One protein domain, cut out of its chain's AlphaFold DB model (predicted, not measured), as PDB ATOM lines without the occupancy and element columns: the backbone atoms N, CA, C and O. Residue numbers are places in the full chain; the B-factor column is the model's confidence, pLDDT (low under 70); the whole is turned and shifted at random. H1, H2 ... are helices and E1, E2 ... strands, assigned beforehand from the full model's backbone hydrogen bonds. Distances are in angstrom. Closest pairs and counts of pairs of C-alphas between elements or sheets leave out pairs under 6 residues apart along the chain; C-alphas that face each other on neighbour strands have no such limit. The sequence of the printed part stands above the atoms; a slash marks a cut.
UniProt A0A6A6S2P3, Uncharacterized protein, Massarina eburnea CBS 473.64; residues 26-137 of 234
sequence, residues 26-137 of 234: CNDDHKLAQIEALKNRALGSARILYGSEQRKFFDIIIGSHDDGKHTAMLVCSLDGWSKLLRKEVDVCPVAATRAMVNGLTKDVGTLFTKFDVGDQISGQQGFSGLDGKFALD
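This is residues 26 to 137 of the 234 residues of an uncharacterized protein of Massarina eburnea CBS 473.64 (UniProt A0A6A6S2P3). A strongly twisted sheet of three strands, E1, E2 and E3, has two long helices, H1 and H2, side by side over one face, while its other face is bare of named helices. H2 reaches past the sheet, and a small hairpin, E4 and E5, packs on its later part; the loop residues 115 to 120 stick out beyond its end. The printed part has 112 residues, with two named helices and five named strands in the order H1 E1 E2 E3 H2 E4 E5; the class is mixed, helices and strands. The larger sheet has the order E1 - E2 - E3, and both sheets are antiparallel. The whole is compact, with a radius of gyration of the C-alphas of 14.6 A and spans of 45 by 31 by 27 A.

E1 is residues 57 to 64, 22.6 A long, E2 residues 70 to 78, 25.5 A, and E3 residues 81 to 90, 26.8 A. H1, residues 29 to 50, is 30.8 A long and begins at C-alpha 29 at (21.032, 78.556, 165.791). H2, residues 93 to 114, is 32.4 A long and ends at C-alpha 114 at (50.002, 52.745, 156.527). E4, residues 126 to 128, is 7.1 A long; E5, residues 134 to 136, is 6.8 A and ends at C-alpha 136 at (43.623, 49.019, 161.272).

E1, E2 and E3 form a meander, each strand the antiparallel neighbour of the one before, in two hairpins. N 61 and O 73 are 2.9 A apart between E1 and E2, and N 74 and O 86 are 2.9 A apart between E2 and E3, both within hydrogen-bond range. E3 bends by 54 degrees at residue 85. H1 and H2 are on the same face of this sheet, making two layers, helices and sheet. H1 has a height over the sheet of 8.7 A, lies over E1 and E2, and runs slantwise to the strands, at 42 degrees to E1 on the local plane. H2, at a height of 8.3 A, lies over E3 and only just over E2, where 3 of its C-alphas fall; at 61 degrees to E3 on the local plane it runs only just across the strands. H1 and H2 touch at a shallow tilt of 25 degrees, the same way; their closest C-alphas, of Ala 42 and Val 101, are 4.9 A apart. Every O i to N i+4 pair is within hydrogen-bond range in H1, and 17 of 18 in H2. In the hairpin E4 and E5, N 127 and O 135 are within hydrogen-bond range at 2.9 A. The closest C-alphas of H2 and E5, of Asp 107 and Phe 134, are 6.5 A apart, and those of E3 and E4, of Leu 85 and Ser 128, are also 6.5 A apart. H1 and E5 are apart.

The C-alphas farthest apart, of Asp 66 and Gly 118, are 47.9 A from each other. The link from H2 to E4, 11 residues, is long, and its residues 115 to 120 stand free. The printed part has no cut. Its mean pLDDT is 94.8, and no printed residue is under 70.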
ATOM      1  N   CYS A  26      18.946  73.450 171.561       85.81
ATOM      2  CA  CYS A  26      18.191  73.383 170.310       85.81
ATOM      3  C   CYS A  26      17.646  74.744 169.860       85.81
ATOM      4  O   CYS A  26      17.278  74.878 168.702       85.81
ATOM      5  N   ASN A  27      17.600  75.743 170.746       87.75
ATOM      6  CA  ASN A  27      17.128  77.088 170.413       87.75
ATOM      7  C   ASN A  27      18.268  78.032 169.987       87.75
ATOM      8  O   ASN A  27      18.028  79.204 169.715       87.75
ATOM      9  N   ASP A  28      19.517  77.554 169.979       92.38
ATOM     10  CA  ASP A  28      20.697  78.341 169.621       92.38
ATOM     11  C   ASP A  28      21.169  77.974 168.204       92.38
ATOM     12  O   ASP A  28      21.934  77.022 168.006       92.38
ATOM     13  N   ASP A  29      20.726  78.755 167.215       93.19
ATOM     14  CA  ASP A  29      21.032  78.556 165.791       93.19
ATOM     15  C   ASP A  29      22.539  78.467 165.510       93.19
ATOM     16  O   ASP A  29      22.987  77.686 164.666       93.19
ATOM     17  N   HIS A  30      23.353  79.232 166.243       95.44
ATOM     18  CA  HIS A  30      24.800  79.223 166.061       95.44
ATOM     19  C   HIS A  30      25.405  77.885 166.507       95.44
ATOM     20  O   HIS A  30      26.299  77.344 165.847       95.44
ATOM     21  N   LYS A  31      24.920  77.314 167.617       93.75
ATOM     22  CA  LYS A  31      25.356  75.982 168.066       93.75
ATOM     23  C   LYS A  31      24.893  74.883 167.119       93.75
ATOM     24  O   LYS A  31      25.675  73.969 166.859       93.75
ATOM     25  N   LEU A  32      23.679  74.975 166.577       94.75
ATOM     26  CA  LEU A  32      23.182  74.019 165.585       94.75
ATOM     27  C   LEU A  32      24.033  74.038 164.309       94.75
ATOM     28  O   LEU A  32      24.513  72.986 163.884       94.75
ATOM     29  N   ALA A  33      24.327  75.225 163.773       96.44
ATOM     30  CA  ALA A  33      25.212  75.379 162.618       96.44
ATOM     31  C   ALA A  33      26.625  74.827 162.896       96.44
ATOM     32  O   ALA A  33      27.238  74.169 162.050       96.44
ATOM     33  N   GLN A  34      27.146  75.043 164.108       97.25
ATOM     34  CA  GLN A  34      28.434  74.485 164.518       97.25
ATOM     35  C   GLN A  34      28.409  72.952 164.577       97.25
ATOM     36  O   GLN A  34      29.358  72.306 164.126       97.25
ATOM     37  N   ILE A  35      27.346  72.362 165.127       96.88
ATOM     38  CA  ILE A  35      27.159  70.910 165.176       96.88
ATOM     39  C   ILE A  35      27.098  70.341 163.761       96.88
ATOM     40  O   ILE A  35      27.798  69.374 163.474       96.88
ATOM     41  N   GLU A  36      26.331  70.951 162.860       97.12
ATOM     42  CA  GLU A  36      26.217  70.506 161.471       97.12
ATOM     43  C   GLU A  36      27.577  70.519 160.754       97.12
ATOM     44  O   GLU A  36      27.976  69.531 160.129       97.12
ATOM     45  N   ALA A  37      28.352  71.593 160.925       97.94
ATOM     46  CA  ALA A  37      29.705  71.680 160.385       97.94
ATOM     47  C   ALA A  37      30.623  70.566 160.928       97.94
ATOM     48  O   ALA A  37      31.418  69.992 160.177       97.94
ATOM     49  N   LEU A  38      30.512  70.232 162.219       98.12
ATOM     50  CA  LEU A  38      31.263  69.134 162.833       98.12
ATOM     51  C   LEU A  38      30.799  67.764 162.315       98.12
ATOM     52  O   LEU A  38      31.649  66.933 161.986       98.12
ATOM     53  N   LYS A  39      29.483  67.542 162.168       97.81
ATOM     54  CA  LYS A  39      28.921  66.309 161.593       97.81
ATOM     55  C   LYS A  39      29.489  66.061 160.199       97.81
ATOM     56  O   LYS A  39      30.023  64.985 159.945       97.81
ATOM     57  N   ASN A  40      29.481  67.069 159.328       98.06
ATOM     58  CA  ASN A  40      29.997  66.941 157.963       98.06
ATOM     59  C   ASN A  40      31.485  66.545 157.919       98.06
ATOM     60  O   ASN A  40      31.874  65.683 157.128       98.06
ATOM     61  N   ARG A  41      32.317  67.104 158.811       98.00
ATOM     62  CA  ARG A  41      33.741  66.729 158.925       98.00
ATOM     63  C   ARG A  41      33.929  65.291 159.407       98.00
ATOM     64  O   ARG A  41      34.728  64.544 158.836       98.00
ATOM     65  N   ALA A  42      33.187  64.886 160.436       97.56
ATOM     66  CA  ALA A  42      33.248  63.520 160.947       97.56
ATOM     67  C   ALA A  42      32.758  62.493 159.917       97.56
ATOM     68  O   ALA A  42      33.391  61.453 159.762       97.56
ATOM     69  N   LEU A  43      31.693  62.789 159.166       97.19
ATOM     70  CA  LEU A  43      31.181  61.896 158.121       97.19
ATOM     71  C   LEU A  43      32.177  61.705 156.973       97.19
ATOM     72  O   LEU A  43      32.292  60.597 156.451       97.19
ATOM     73  N   GLY A  44      32.932  62.744 156.607       97.00
ATOM     74  CA  GLY A  44      34.047  62.610 155.664       97.00
ATOM     75  C   GLY A  44      35.098  61.612 156.160       97.00
ATOM     76  O   GLY A  44      35.463  60.688 155.438       97.00
ATOM     77  N   SER A  45      35.506  61.743 157.424       97.56
ATOM     78  CA  SER A  45      36.482  60.840 158.055       97.56
ATOM     79  C   SER A  45      35.949  59.406 158.171       97.56
ATOM     80  O   SER A  45      36.642  58.450 157.830       97.56
ATOM     81  N   ALA A  46      34.687  59.240 158.573       96.75
ATOM     82  CA  ALA A  46      34.043  57.935 158.685       96.75
ATOM     83  C   ALA A  46      33.977  57.199 157.335       96.75
ATOM     84  O   ALA A  46      34.258  56.005 157.281       96.75
ATOM     85  N   ARG A  47      33.673  57.902 156.234       95.88
ATOM     86  CA  ARG A  47      33.660  57.311 154.882       95.88
ATOM     87  C   ARG A  47      35.036  56.815 154.440       95.88
ATOM     88  O   ARG A  47      35.108  55.808 153.744       95.88
ATOM     89  N   ILE A  48      36.110  57.493 154.846       95.81
ATOM     90  CA  ILE A  48      37.485  57.061 154.562       95.81
ATOM     91  C   ILE A  48      37.816  55.780 155.346       95.81
ATOM     92  O   ILE A  48      38.337  54.826 154.775       95.81
ATOM     93  N   LEU A  49      37.474  55.733 156.637       96.00
ATOM     94  CA  LEU A  49      37.802  54.606 157.522       96.00
ATOM     95  C   LEU A  49      36.963  53.354 157.245       96.00
ATOM     96  O   LEU A  49      37.485  52.239 157.186       96.00
ATOM     97  N   TYR A  50      35.652  53.527 157.097       94.94
ATOM     98  CA  TYR A  50      34.688  52.427 157.030       94.94
ATOM     99  C   TYR A  50      34.202  52.137 155.603       94.94
ATOM    100  O   TYR A  50      33.466  51.171 155.386       94.94
ATOM    101  N   GLY A  51      34.652  52.927 154.625       92.44
ATOM    102  CA  GLY A  51      34.245  52.850 153.226       92.44
ATOM    103  C   GLY A  51      32.932  53.588 152.940       92.44
ATOM    104  O   GLY A  51      32.154  53.901 153.837       92.44
ATOM    105  N   SER A  52      32.664  53.856 151.658       87.94
ATOM    106  CA  SER A  52      31.475  54.577 151.177       87.94
ATOM    107  C   SER A  52      30.638  53.728 150.212       87.94
ATOM    108  O   SER A  52      30.414  54.098 149.057       87.94
ATOM    109  N   GLU A  53      30.224  52.544 150.654       88.00
ATOM    110  CA  GLU A  53      29.382  51.651 149.850       88.00
ATOM    111  C   GLU A  53      27.978  52.242 149.654       88.00
ATOM    112  O   GLU A  53      27.423  52.842 150.571       88.00
ATOM    113  N   GLN A  54      27.366  52.027 148.483       85.06
ATOM    114  CA  GLN A  54      26.082  52.647 148.100       85.06
ATOM    115  C   GLN A  54      24.922  52.386 149.076       85.06
ATOM    116  O   GLN A  54      23.957  53.144 149.088       85.06
ATOM    117  N   ARG A  55      24.994  51.309 149.863       88.88
ATOM    118  CA  ARG A  55      23.953  50.917 150.823       88.88
ATOM    119  C   ARG A  55      24.316  51.204 152.280       88.88
ATOM    120  O   ARG A  55      23.489  50.965 153.154       88.88
ATOM    121  N   LYS A  56      25.537  51.679 152.549       92.88
ATOM    122  CA  LYS A  56      25.986  52.033 153.898       92.88
ATOM    123  C   LYS A  56      25.766  53.519 154.131       92.88
ATOM    124  O   LYS A  56      26.298  54.361 153.409       92.88
ATOM    125  N   PHE A  57      25.018  53.832 155.178       95.38
ATOM    126  CA  PHE A  57      24.726  55.198 155.586       95.38
ATOM    127  C   PHE A  57      25.372  55.464 156.934       95.38
ATOM    128  O   PHE A  57      25.174  54.702 157.874       95.38
ATOM    129  N   PHE A  58      26.133  56.550 157.022       96.94
ATOM    130  CA  PHE A  58      26.732  57.007 158.268       96.94
ATOM    131  C   PHE A  58      26.015  58.269 158.723       96.94
ATOM    132  O   PHE A  58      25.811  59.176 157.914       96.94
ATOM    133  N   ASP A  59      25.677  58.335 160.004       97.69
ATOM    134  CA  ASP A  59      25.140  59.533 160.643       97.69
ATOM    135  C   ASP A  59      25.717  59.691 162.054       97.69
ATOM    136  O   ASP A  59      26.220  58.737 162.654       97.69
ATOM    137  N   ILE A  60      25.656  60.911 162.578       97.75
ATOM    138  CA  ILE A  60      25.953  61.208 163.975       97.75
ATOM    139  C   ILE A  60      24.666  61.603 164.680       97.75
ATOM    140  O   ILE A  60      24.064  62.635 164.377       97.75
ATOM    141  N   ILE A  61      24.290  60.800 165.663       97.50
ATOM    142  CA  ILE A  61      23.136  61.057 166.517       97.50
ATOM    143  C   ILE A  61      23.636  61.723 167.794       97.50
ATOM    144  O   ILE A  61      24.592  61.250 168.411       97.50
ATOM    145  N   ILE A  62      22.991  62.820 168.183       96.81
ATOM    146  CA  ILE A  62      23.254  63.504 169.446       96.81
ATOM    147  C   ILE A  62      22.071  63.236 170.364       96.81
ATOM    148  O   ILE A  62      20.934  63.532 170.009       96.81
ATOM    149  N   GLY A  63      22.347  62.657 171.525       95.19
ATOM    150  CA  GLY A  63      21.366  62.421 172.576       95.19
ATOM    151  C   GLY A  63      21.739  63.169 173.849       95.19
ATOM    152  O   GLY A  63      22.913  63.455 174.091       95.19
ATOM    153  N   SER A  64      20.742  63.458 174.671       93.75
ATOM    154  CA  SER A  64      20.936  63.917 176.048       93.75
ATOM    155  C   SER A  64      20.766  62.733 176.996       93.75
ATOM    156  O   SER A  64      19.987  61.824 176.714       93.75
ATOM    157  N   HIS A  65      21.512  62.729 178.091       90.94
ATOM    158  CA  HIS A  65      21.457  61.721 179.142       90.94
ATOM    159  C   HIS A  65      20.948  62.360 180.444       90.94
ATOM    160  O   HIS A  65      21.101  63.567 180.649       90.94
ATOM    161  N   ASP A  66      20.351  61.561 181.330       87.94
ATOM    162  CA  ASP A  66      19.683  62.049 182.550       87.94
ATOM    163  C   ASP A  66      20.644  62.702 183.561       87.94
ATOM    164  O   ASP A  66      20.228  63.465 184.428       87.94
ATOM    165  N   ASP A  67      21.948  62.452 183.431       92.56
ATOM    166  CA  ASP A  67      23.006  63.061 184.250       92.56
ATOM    167  C   ASP A  67      23.421  64.464 183.768       92.56
ATOM    168  O   ASP A  67      24.418  65.014 184.237       92.56
ATOM    169  N   GLY A  68      22.683  65.038 182.812       89.88
ATOM    170  CA  GLY A  68      22.983  66.336 182.213       89.88
ATOM    171  C   GLY A  68      24.139  66.304 181.210       89.88
ATOM    172  O   GLY A  68      24.577  67.362 180.762       89.88
ATOM    173  N   LYS A  69      24.649  65.120 180.849       95.81
ATOM    174  CA  LYS A  69      25.633  64.971 179.774       95.81
ATOM    175  C   LYS A  69      24.953  64.753 178.432       95.81
ATOM    176  O   LYS A  69      23.816  64.301 178.326       95.81
ATOM    177  N   HIS A  70      25.701  65.023 177.379       96.25
ATOM    178  CA  HIS A  70      25.323  64.781 176.002       96.25
ATOM    179  C   HIS A  70      26.220  63.714 175.395       96.25
ATOM    180  O   HIS A  70      27.423  63.656 175.641       96.25
ATOM    181  N   THR A  71      25.619  62.868 174.575       97.38
ATOM    182  CA  THR A  71      26.301  61.791 173.872       97.38
ATOM    183  C   THR A  71      26.261  62.064 172.377       97.38
ATOM    184  O   THR A  71      25.184  62.272 171.827       97.38
ATOM    185  N   ALA A  72      27.410  61.990 171.710       97.75
ATOM    186  CA  ALA A  72      27.498  61.879 170.259       97.75
ATOM    187  C   ALA A  72      27.781  60.415 169.884       97.75
ATOM    188  O   ALA A  72      28.728  59.812 170.392       97.75
ATOM    189  N   MET A  73      26.975  59.835 168.995       97.38
ATOM    190  CA  MET A  73      27.120  58.453 168.527       97.38
ATOM    191  C   MET A  73      27.279  58.418 167.013       97.38
ATOM    192  O   MET A  73      26.415  58.918 166.297       97.38
ATOM    193  N   LEU A  74      28.351  57.791 166.524       97.25
ATOM    194  CA  LEU A  74      28.497  57.467 165.106       97.25
ATOM    195  C   LEU A  74      27.743  56.168 164.821       97.25
ATOM    196  O   LEU A  74      28.099  55.110 165.350       97.25
ATOM    197  N   VAL A  75      26.729  56.246 163.966       97.19
ATOM    198  CA  VAL A  75      25.874  55.118 163.589       97.19
ATOM    199  C   VAL A  75      26.090  54.785 162.122       97.19
ATOM    200  O   VAL A  75      26.098  55.672 161.272       97.19
ATOM    201  N   CYS A  76      26.257  53.498 161.829       96.62
ATOM    202  CA  CYS A  76      26.239  52.966 160.474       96.62
ATOM    203  C   CYS A  76      24.981  52.125 160.278       96.62
ATOM    204  O   CYS A  76      24.755  51.178 161.031       96.62
ATOM    205  N   SER A  77      24.208  52.433 159.243       97.06
ATOM    206  CA  SER A  77      23.012  51.689 158.860       97.06
ATOM    207  C   SER A  77      23.196  51.017 157.499       97.06
ATOM    208  O   SER A  77      23.729  51.631 156.574       97.06
ATOM    209  N   LEU A  78      22.765  49.761 157.381       94.94
ATOM    210  CA  LEU A  78      22.816  48.947 156.165       94.94
ATOM    211  C   LEU A  78      21.645  47.959 156.158       94.94
ATOM    212  O   LEU A  78      21.502  47.172 157.088       94.94
ATOM    213  N   ASP A  79      20.829  47.985 155.102       94.00
ATOM    214  CA  ASP A  79      19.748  47.015 154.859       94.00
ATOM    215  C   ASP A  79      18.821  46.785 156.078       94.00
ATOM    216  O   ASP A  79      18.475  45.658 156.422       94.00
ATOM    217  N   GLY A  80      18.428  47.871 156.757       93.44
ATOM    218  CA  GLY A  80      17.537  47.834 157.929       93.44
ATOM    219  C   GLY A  80      18.229  47.535 159.264       93.44
ATOM    220  O   GLY A  80      17.587  47.609 160.308       93.44
ATOM    221  N   TRP A  81      19.532  47.254 159.254       96.25
ATOM    222  CA  TRP A  81      20.340  47.072 160.457       96.25
ATOM    223  C   TRP A  81      21.116  48.341 160.776       96.25
ATOM    224  O   TRP A  81      21.647  48.983 159.872       96.25
ATOM    225  N   SER A  82      21.247  48.664 162.061       96.75
ATOM    226  CA  SER A  82      22.073  49.772 162.541       96.75
ATOM    227  C   SER A  82      23.107  49.272 163.541       96.75
ATOM    228  O   SER A  82      22.805  48.456 164.411       96.75
ATOM    229  N   LYS A  83      24.337  49.773 163.428       94.94
ATOM    230  CA  LYS A  83      25.440  49.473 164.341       94.94
ATOM    231  C   LYS A  83      26.076  50.764 164.842       94.94
ATOM    232  O   LYS A  83      26.376  51.662 164.057       94.94
ATOM    233  N   LEU A  84      26.310  50.826 166.149       95.12
ATOM    234  CA  LEU A  84      27.067  51.901 166.784       95.12
ATOM    235  C   LEU A  84      28.559  51.628 166.587       95.12
ATOM    236  O   LEU A  84      29.041  50.548 166.930       95.12
ATOM    237  N   LEU A  85      29.274  52.581 165.999       94.19
ATOM    238  CA  LEU A  85      30.702  52.441 165.694       94.19
ATOM    239  C   LEU A  85      31.593  53.162 166.699       94.19
ATOM    240  O   LEU A  85      32.728  52.744 166.928       94.19
ATOM    241  N   ARG A  86      31.087  54.260 167.268       95.19
ATOM    242  CA  ARG A  86      31.800  55.088 168.239       95.19
ATOM    243  C   ARG A  86      30.812  55.876 169.089       95.19
ATOM    244  O   ARG A  86      29.749  56.267 168.602       95.19
ATOM    245  N   LYS A  87      31.192  56.134 170.338       95.81
ATOM    246  CA  LYS A  87      30.429  56.920 171.302       95.81
ATOM    247  C   LYS A  87      31.374  57.873 172.019       95.81
ATOM    248  O   LYS A  87      32.419  57.446 172.487       95.81
ATOM    249  N   GLU A  88      30.977  59.130 172.126       96.94
ATOM    250  CA  GLU A  88      31.674  60.142 172.917       96.94
ATOM    251  C   GLU A  88      30.651  60.837 173.813       96.94
ATOM    252  O   GLU A  88      29.519  61.085 173.386       96.94
ATOM    253  N   VAL A  89      31.027  61.117 175.057       97.00
ATOM    254  CA  VAL A  89      30.143  61.717 176.064       97.00
ATOM    255  C   VAL A  89      30.826  62.943 176.647       97.00
ATOM    256  O   VAL A  89      31.991  62.876 177.023       97.00
ATOM    257  N   ASP A  90      30.098  64.050 176.737       97.44
ATOM    258  CA  ASP A  90      30.608  65.313 177.270       97.44
ATOM    259  C   ASP A  90      29.470  66.125 177.912       97.44
ATOM    260  O   ASP A  90      28.297  65.815 177.743       97.44
ATOM    261  N   VAL A  91      29.794  67.192 178.636       95.75
ATOM    262  CA  VAL A  91      28.838  68.107 179.284       95.75
ATOM    263  C   VAL A  91      28.097  68.980 178.264       95.75
ATOM    264  O   VAL A  91      27.047  69.536 178.558       95.75
ATOM    265  N   CYS A  92      28.621  69.116 177.043       94.88
ATOM    266  CA  CYS A  92      28.037  69.938 175.982       94.88
ATOM    267  C   CYS A  92      27.946  69.140 174.669       94.88
ATOM    268  O   CYS A  92      28.923  68.483 174.296       94.88
ATOM    269  N   PRO A  93      26.842  69.232 173.899       96.44
ATOM    270  CA  PRO A  93      26.684  68.463 172.660       96.44
ATOM    271  C   PRO A  93      27.739  68.833 171.607       96.44
ATOM    272  O   PRO A  93      28.243  67.973 170.880       96.44
ATOM    273  N   VAL A  94      28.140  70.108 171.562       97.31
ATOM    274  CA  VAL A  94      29.223  70.585 170.691       97.31
ATOM    275  C   VAL A  94      30.557  69.958 171.097       97.31
ATOM    276  O   VAL A  94      31.342  69.572 170.232       97.31
ATOM    277  N   ALA A  95      30.820  69.850 172.402       97.31
ATOM    278  CA  ALA A  95      32.059  69.285 172.924       97.31
ATOM    279  C   ALA A  95      32.144  67.775 172.643       97.31
ATOM    280  O   ALA A  95      33.132  67.335 172.057       97.31
ATOM    281  N   ALA A  96      31.059  67.027 172.876       97.69
ATOM    282  CA  ALA A  96      30.963  65.606 172.527       97.69
ATOM    283  C   ALA A  96      31.177  65.366 171.021       97.69
ATOM    284  O   ALA A  96      31.950  64.498 170.612       97.69
ATOM    285  N   THR A  97      30.552  66.186 170.167       98.12
ATOM    286  CA  THR A  97      30.725  66.081 168.707       98.12
ATOM    287  C   THR A  97      32.154  66.440 168.282       98.12
ATOM    288  O   THR A  97      32.712  65.824 167.375       98.12
ATOM    289  N   ARG A  98      32.798  67.404 168.949       98.31
ATOM    290  CA  ARG A  98      34.204  67.750 168.700       98.31
ATOM    291  C   ARG A  98      35.146  66.621 169.119       98.31
ATOM    292  O   ARG A  98      36.074  66.323 168.373       98.31
ATOM    293  N   ALA A  99      34.896  65.976 170.259       97.81
ATOM    294  CA  ALA A  99      35.634  64.789 170.687       97.81
ATOM    295  C   ALA A  99      35.521  63.665 169.641       97.81
ATOM    296  O   ALA A  99      36.541  63.111 169.232       97.81
ATOM    297  N   MET A 100      34.317  63.441 169.099       97.62
ATOM    298  CA  MET A 100      34.061  62.479 168.017       97.62
ATOM    299  C   MET A 100      34.871  62.792 166.753       97.62
ATOM    300  O   MET A 100      35.558  61.918 166.224       97.62
ATOM    301  N   VAL A 101      34.830  64.043 166.277       98.19
ATOM    302  CA  VAL A 101      35.614  64.491 165.109       98.19
ATOM    303  C   VAL A 101      37.110  64.302 165.351       98.19
ATOM    304  O   VAL A 101      37.810  63.791 164.477       98.19
ATOM    305  N   ASN A 102      37.605  64.687 166.529       98.12
ATOM    306  CA  ASN A 102      39.019  64.565 166.876       98.12
ATOM    307  C   ASN A 102      39.466  63.100 166.897       98.12
ATOM    308  O   ASN A 102      40.535  62.785 166.383       98.12
ATOM    309  N   GLY A 103      38.643  62.215 167.461       96.94
ATOM    310  CA  GLY A 103      38.866  60.775 167.456       96.94
ATOM    311  C   GLY A 103      38.979  60.211 166.043       96.94
ATOM    312  O   GLY A 103      40.010  59.653 165.690       96.94
ATOM    313  N   LEU A 104      37.969  60.455 165.203       97.19
ATOM    314  CA  LEU A 104      37.964  59.991 163.811       97.19
ATOM    315  C   LEU A 104      39.124  60.570 162.990       97.19
ATOM    316  O   LEU A 104      39.695  59.879 162.155       97.19
ATOM    317  N   THR A 105      39.504  61.826 163.234       98.00
ATOM    318  CA  THR A 105      40.656  62.448 162.562       98.00
ATOM    319  C   THR A 105      41.964  61.754 162.942       98.00
ATOM    320  O   THR A 105      42.805  61.532 162.075       98.00
ATOM    321  N   LYS A 106      42.142  61.381 164.218       97.69
ATOM    322  CA  LYS A 106      43.315  60.611 164.660       97.69
ATOM    323  C   LYS A 106      43.348  59.233 164.007       97.69
ATOM    324  O   LYS A 106      44.396  58.842 163.510       97.69
ATOM    325  N   ASP A 107      42.207  58.553 163.946       97.00
ATOM    326  CA  ASP A 107      42.080  57.239 163.308       97.00
ATOM    327  C   ASP A 107      42.449  57.307 161.810       97.00
ATOM    328  O   ASP A 107      43.176  56.452 161.299       97.00
ATOM    329  N   VAL A 108      42.016  58.365 161.107       97.31
ATOM    330  CA  VAL A 108      42.424  58.649 159.715       97.31
ATOM    331  C   VAL A 108      43.921  58.956 159.628       97.31
ATOM    332  O   VAL A 108      44.588  58.497 158.706       97.31
ATOM    333  N   GLY A 109      44.472  59.689 160.594       97.12
ATOM    334  CA  GLY A 109      45.913  59.901 160.701       97.12
ATOM    335  C   GLY A 109      46.676  58.577 160.772       97.12
ATOM    336  O   GLY A 109      47.615  58.380 160.007       97.12
ATOM    337  N   THR A 110      46.219  57.638 161.605       95.81
ATOM    338  CA  THR A 110      46.788  56.285 161.691       95.81
ATOM    339  C   THR A 110      46.695  55.556 160.352       95.81
ATOM    340  O   THR A 110      47.680  54.974 159.904       95.81
ATOM    341  N   LEU A 111      45.558  55.637 159.656       96.12
ATOM    342  CA  LEU A 111      45.399  55.073 158.312       96.12
ATOM    343  C   LEU A 111      46.452  55.607 157.327       96.12
ATOM    344  O   LEU A 111      47.055  54.828 156.592       96.12
ATOM    345  N   PHE A 112      46.714  56.914 157.341       96.06
ATOM    346  CA  PHE A 112      47.711  57.547 156.473       96.06
ATOM    347  C   PHE A 112      49.163  57.249 156.859       96.06
ATOM    348  O   PHE A 112      50.061  57.534 156.079       96.06
ATOM    349  N   THR A 113      49.425  56.639 158.017       95.94
ATOM    350  CA  THR A 113      50.765  56.086 158.296       95.94
ATOM    351  C   THR A 113      51.013  54.761 157.574       95.94
ATOM    352  O   THR A 113      52.163  54.388 157.355       95.94
ATOM    353  N   LYS A 114      49.939  54.046 157.204       95.38
ATOM    354  CA  LYS A 114      50.002  52.745 156.527       95.38
ATOM    355  C   LYS A 114      50.066  52.868 155.000       95.38
ATOM    356  O   LYS A 114      50.664  52.006 154.362       95.38
ATOM    357  N   PHE A 115      49.428  53.885 154.430       95.19
ATOM    358  CA  PHE A 115      49.271  54.059 152.984       95.19
ATOM    359  C   PHE A 115      49.945  55.343 152.506       95.19
ATOM    360  O   PHE A 115      49.914  56.349 153.211       95.19
ATOM    361  N   ASP A 116      50.534  55.306 151.313       93.38
ATOM    362  CA  ASP A 116      51.298  56.418 150.741       93.38
ATOM    363  C   ASP A 116      50.526  57.116 149.603       93.38
ATOM    364  O   ASP A 116      49.467  56.675 149.152       93.38
ATOM    365  N   VAL A 117      51.049  58.238 149.117       90.50
ATOM    366  CA  VAL A 117      50.465  58.982 147.997       90.50
ATOM    367  C   VAL A 117      50.431  58.108 146.733       90.50
ATOM    368  O   VAL A 117      51.432  57.503 146.337       90.50
ATOM    369  N   GLY A 118      49.260  58.067 146.089       89.25
ATOM    370  CA  GLY A 118      48.975  57.253 144.900       89.25
ATOM    371  C   GLY A 118      48.392  55.867 145.206       89.25
ATOM    372  O   GLY A 118      47.945  55.174 144.289       89.25
ATOM    373  N   ASP A 119      48.347  55.463 146.479       92.00
ATOM    374  CA  ASP A 119      47.700  54.221 146.891       92.00
ATOM    375  C   ASP A 119      46.172  54.320 146.770       92.00
ATOM    376  O   ASP A 119      45.531  55.248 147.269       92.00
ATOM    377  N   GLN A 120      45.560  53.318 146.139       91.69
ATOM    378  CA  GLN A 120      44.110  53.159 146.107       91.69
ATOM    379  C   GLN A 120      43.673  52.188 147.202       91.69
ATOM    380  O   GLN A 120      44.007  51.000 147.185       91.69
ATOM    381  N   ILE A 121      42.868  52.691 148.134       93.25
ATOM    382  CA  ILE A 121      42.233  51.903 149.194       93.25
ATOM    383  C   ILE A 121      40.757  51.665 148.871       93.25
ATOM    384  O   ILE A 121      40.103  52.478 148.218       93.25
ATOM    385  N   SER A 122      40.212  50.528 149.307       91.62
ATOM    386  CA  SER A 122      38.811  50.175 149.051       91.62
ATOM    387  C   SER A 122      38.162  49.432 150.217       91.62
ATOM    388  O   SER A 122      38.797  48.633 150.914       91.62
ATOM    389  N   GLY A 123      36.869  49.700 150.413       91.88
ATOM    390  CA  GLY A 123      36.068  49.140 151.498       91.88
ATOM    391  C   GLY A 123      36.463  49.667 152.880       91.88
ATOM    392  O   GLY A 123      37.107  50.705 153.013       91.88
ATOM    393  N   GLN A 124      36.062  48.930 153.910       94.50
ATOM    394  CA  GLN A 124      36.433  49.192 155.299       94.50
ATOM    395  C   GLN A 124      37.927  48.912 155.530       94.50
ATOM    396  O   GLN A 124      38.428  47.875 155.090       94.50
ATOM    397  N   GLN A 125      38.617  49.830 156.213       96.88
ATOM    398  CA  GLN A 125      40.070  49.802 156.445       96.88
ATOM    399  C   GLN A 125      40.471  49.348 157.851       96.88
ATOM    400  O   GLN A 125      41.639  49.065 158.105       96.88
ATOM    401  N   GLY A 126      39.518  49.295 158.773       94.56
ATOM    402  CA  GLY A 126      39.747  48.907 160.157       94.56
ATOM    403  C   GLY A 126      38.439  48.653 160.884       94.56
ATOM    404  O   GLY A 126      37.363  48.727 160.292       94.56
ATOM    405  N   PHE A 127      38.512  48.336 162.166       93.81
ATOM    406  CA  PHE A 127      37.355  48.028 162.996       93.81
ATOM    407  C   PHE A 127      37.507  48.657 164.379       93.81
ATOM    408  O   PHE A 127      38.617  48.830 164.872       93.81
ATOM    409  N   SER A 128      36.381  48.991 165.007       90.69
ATOM    410  CA  SER A 128      36.361  49.364 166.423       90.69
ATOM    411  C   SER A 128      36.288  48.097 167.271       90.69
ATOM    412  O   SER A 128      35.391  47.271 167.065       90.69
ATOM    413  N   GLY A 129      37.230  47.938 168.200       88.44
ATOM    414  CA  GLY A 129      37.223  46.870 169.195       88.44
ATOM    415  C   GLY A 129      36.090  47.018 170.213       88.44
ATOM    416  O   GLY A 129      35.338  47.996 170.211       88.44
ATOM    417  N   LEU A 130      35.965  46.035 171.111       86.38
ATOM    418  CA  LEU A 130      35.019  46.101 172.238       86.38
ATOM    419  C   LEU A 130      35.352  47.237 173.215       86.38
ATOM    420  O   LEU A 130      34.467  47.742 173.895       86.38
ATOM    421  N   ASP A 131      36.615  47.652 173.244       86.25
ATOM    422  CA  ASP A 131      37.127  48.796 173.998       86.25
ATOM    423  C   ASP A 131      36.813  50.150 173.334       86.25
ATOM    424  O   ASP A 131      37.196  51.201 173.845       86.25
ATOM    425  N   GLY A 132      36.142  50.138 172.177       82.44
ATOM    426  CA  GLY A 132      35.814  51.337 171.412       82.44
ATOM    427  C   GLY A 132      37.013  51.981 170.714       82.44
ATOM    428  O   GLY A 132      36.854  53.059 170.137       82.44
ATOM    429  N   LYS A 133      38.196  51.351 170.731       89.75
ATOM    430  CA  LYS A 133      39.376  51.849 170.020       89.75
ATOM    431  C   LYS A 133      39.375  51.342 168.586       89.75
ATOM    432  O   LYS A 133      39.048  50.187 168.313       89.75
ATOM    433  N   PHE A 134      39.737  52.220 167.660       93.50
ATOM    434  CA  PHE A 134      39.888  51.863 166.259       93.50
ATOM    435  C   PHE A 134      41.228  51.153 166.032       93.50
ATOM    436  O   PHE A 134      42.275  51.641 166.457       93.50
ATOM    437  N   ALA A 135      41.193  50.028 165.325       95.50
ATOM    438  CA  ALA A 135      42.365  49.289 164.879       95.50
ATOM    439  C   ALA A 135      42.330  49.111 163.357       95.50
ATOM    440  O   ALA A 135      41.279  48.828 162.777       95.50
ATOM    441  N   LEU A 136      43.485  49.269 162.706       96.12
ATOM    442  CA  LEU A 136      43.623  49.019 161.272       96.12
ATOM    443  C   LEU A 136      43.553  47.521 160.975       96.12
ATOM    444  O   LEU A 136      44.114  46.702 161.698       96.12
ATOM    445  N   ASP A 137      42.910  47.165 159.867       95.88
ATOM    446  CA  ASP A 137      42.946  45.804 159.344       95.88
ATOM    447  C   ASP A 137      44.294  45.584 158.645       95.88
ATOM    448  O   ASP A 137      44.553  46.119 157.561       95.88
TER     449      ASP A 137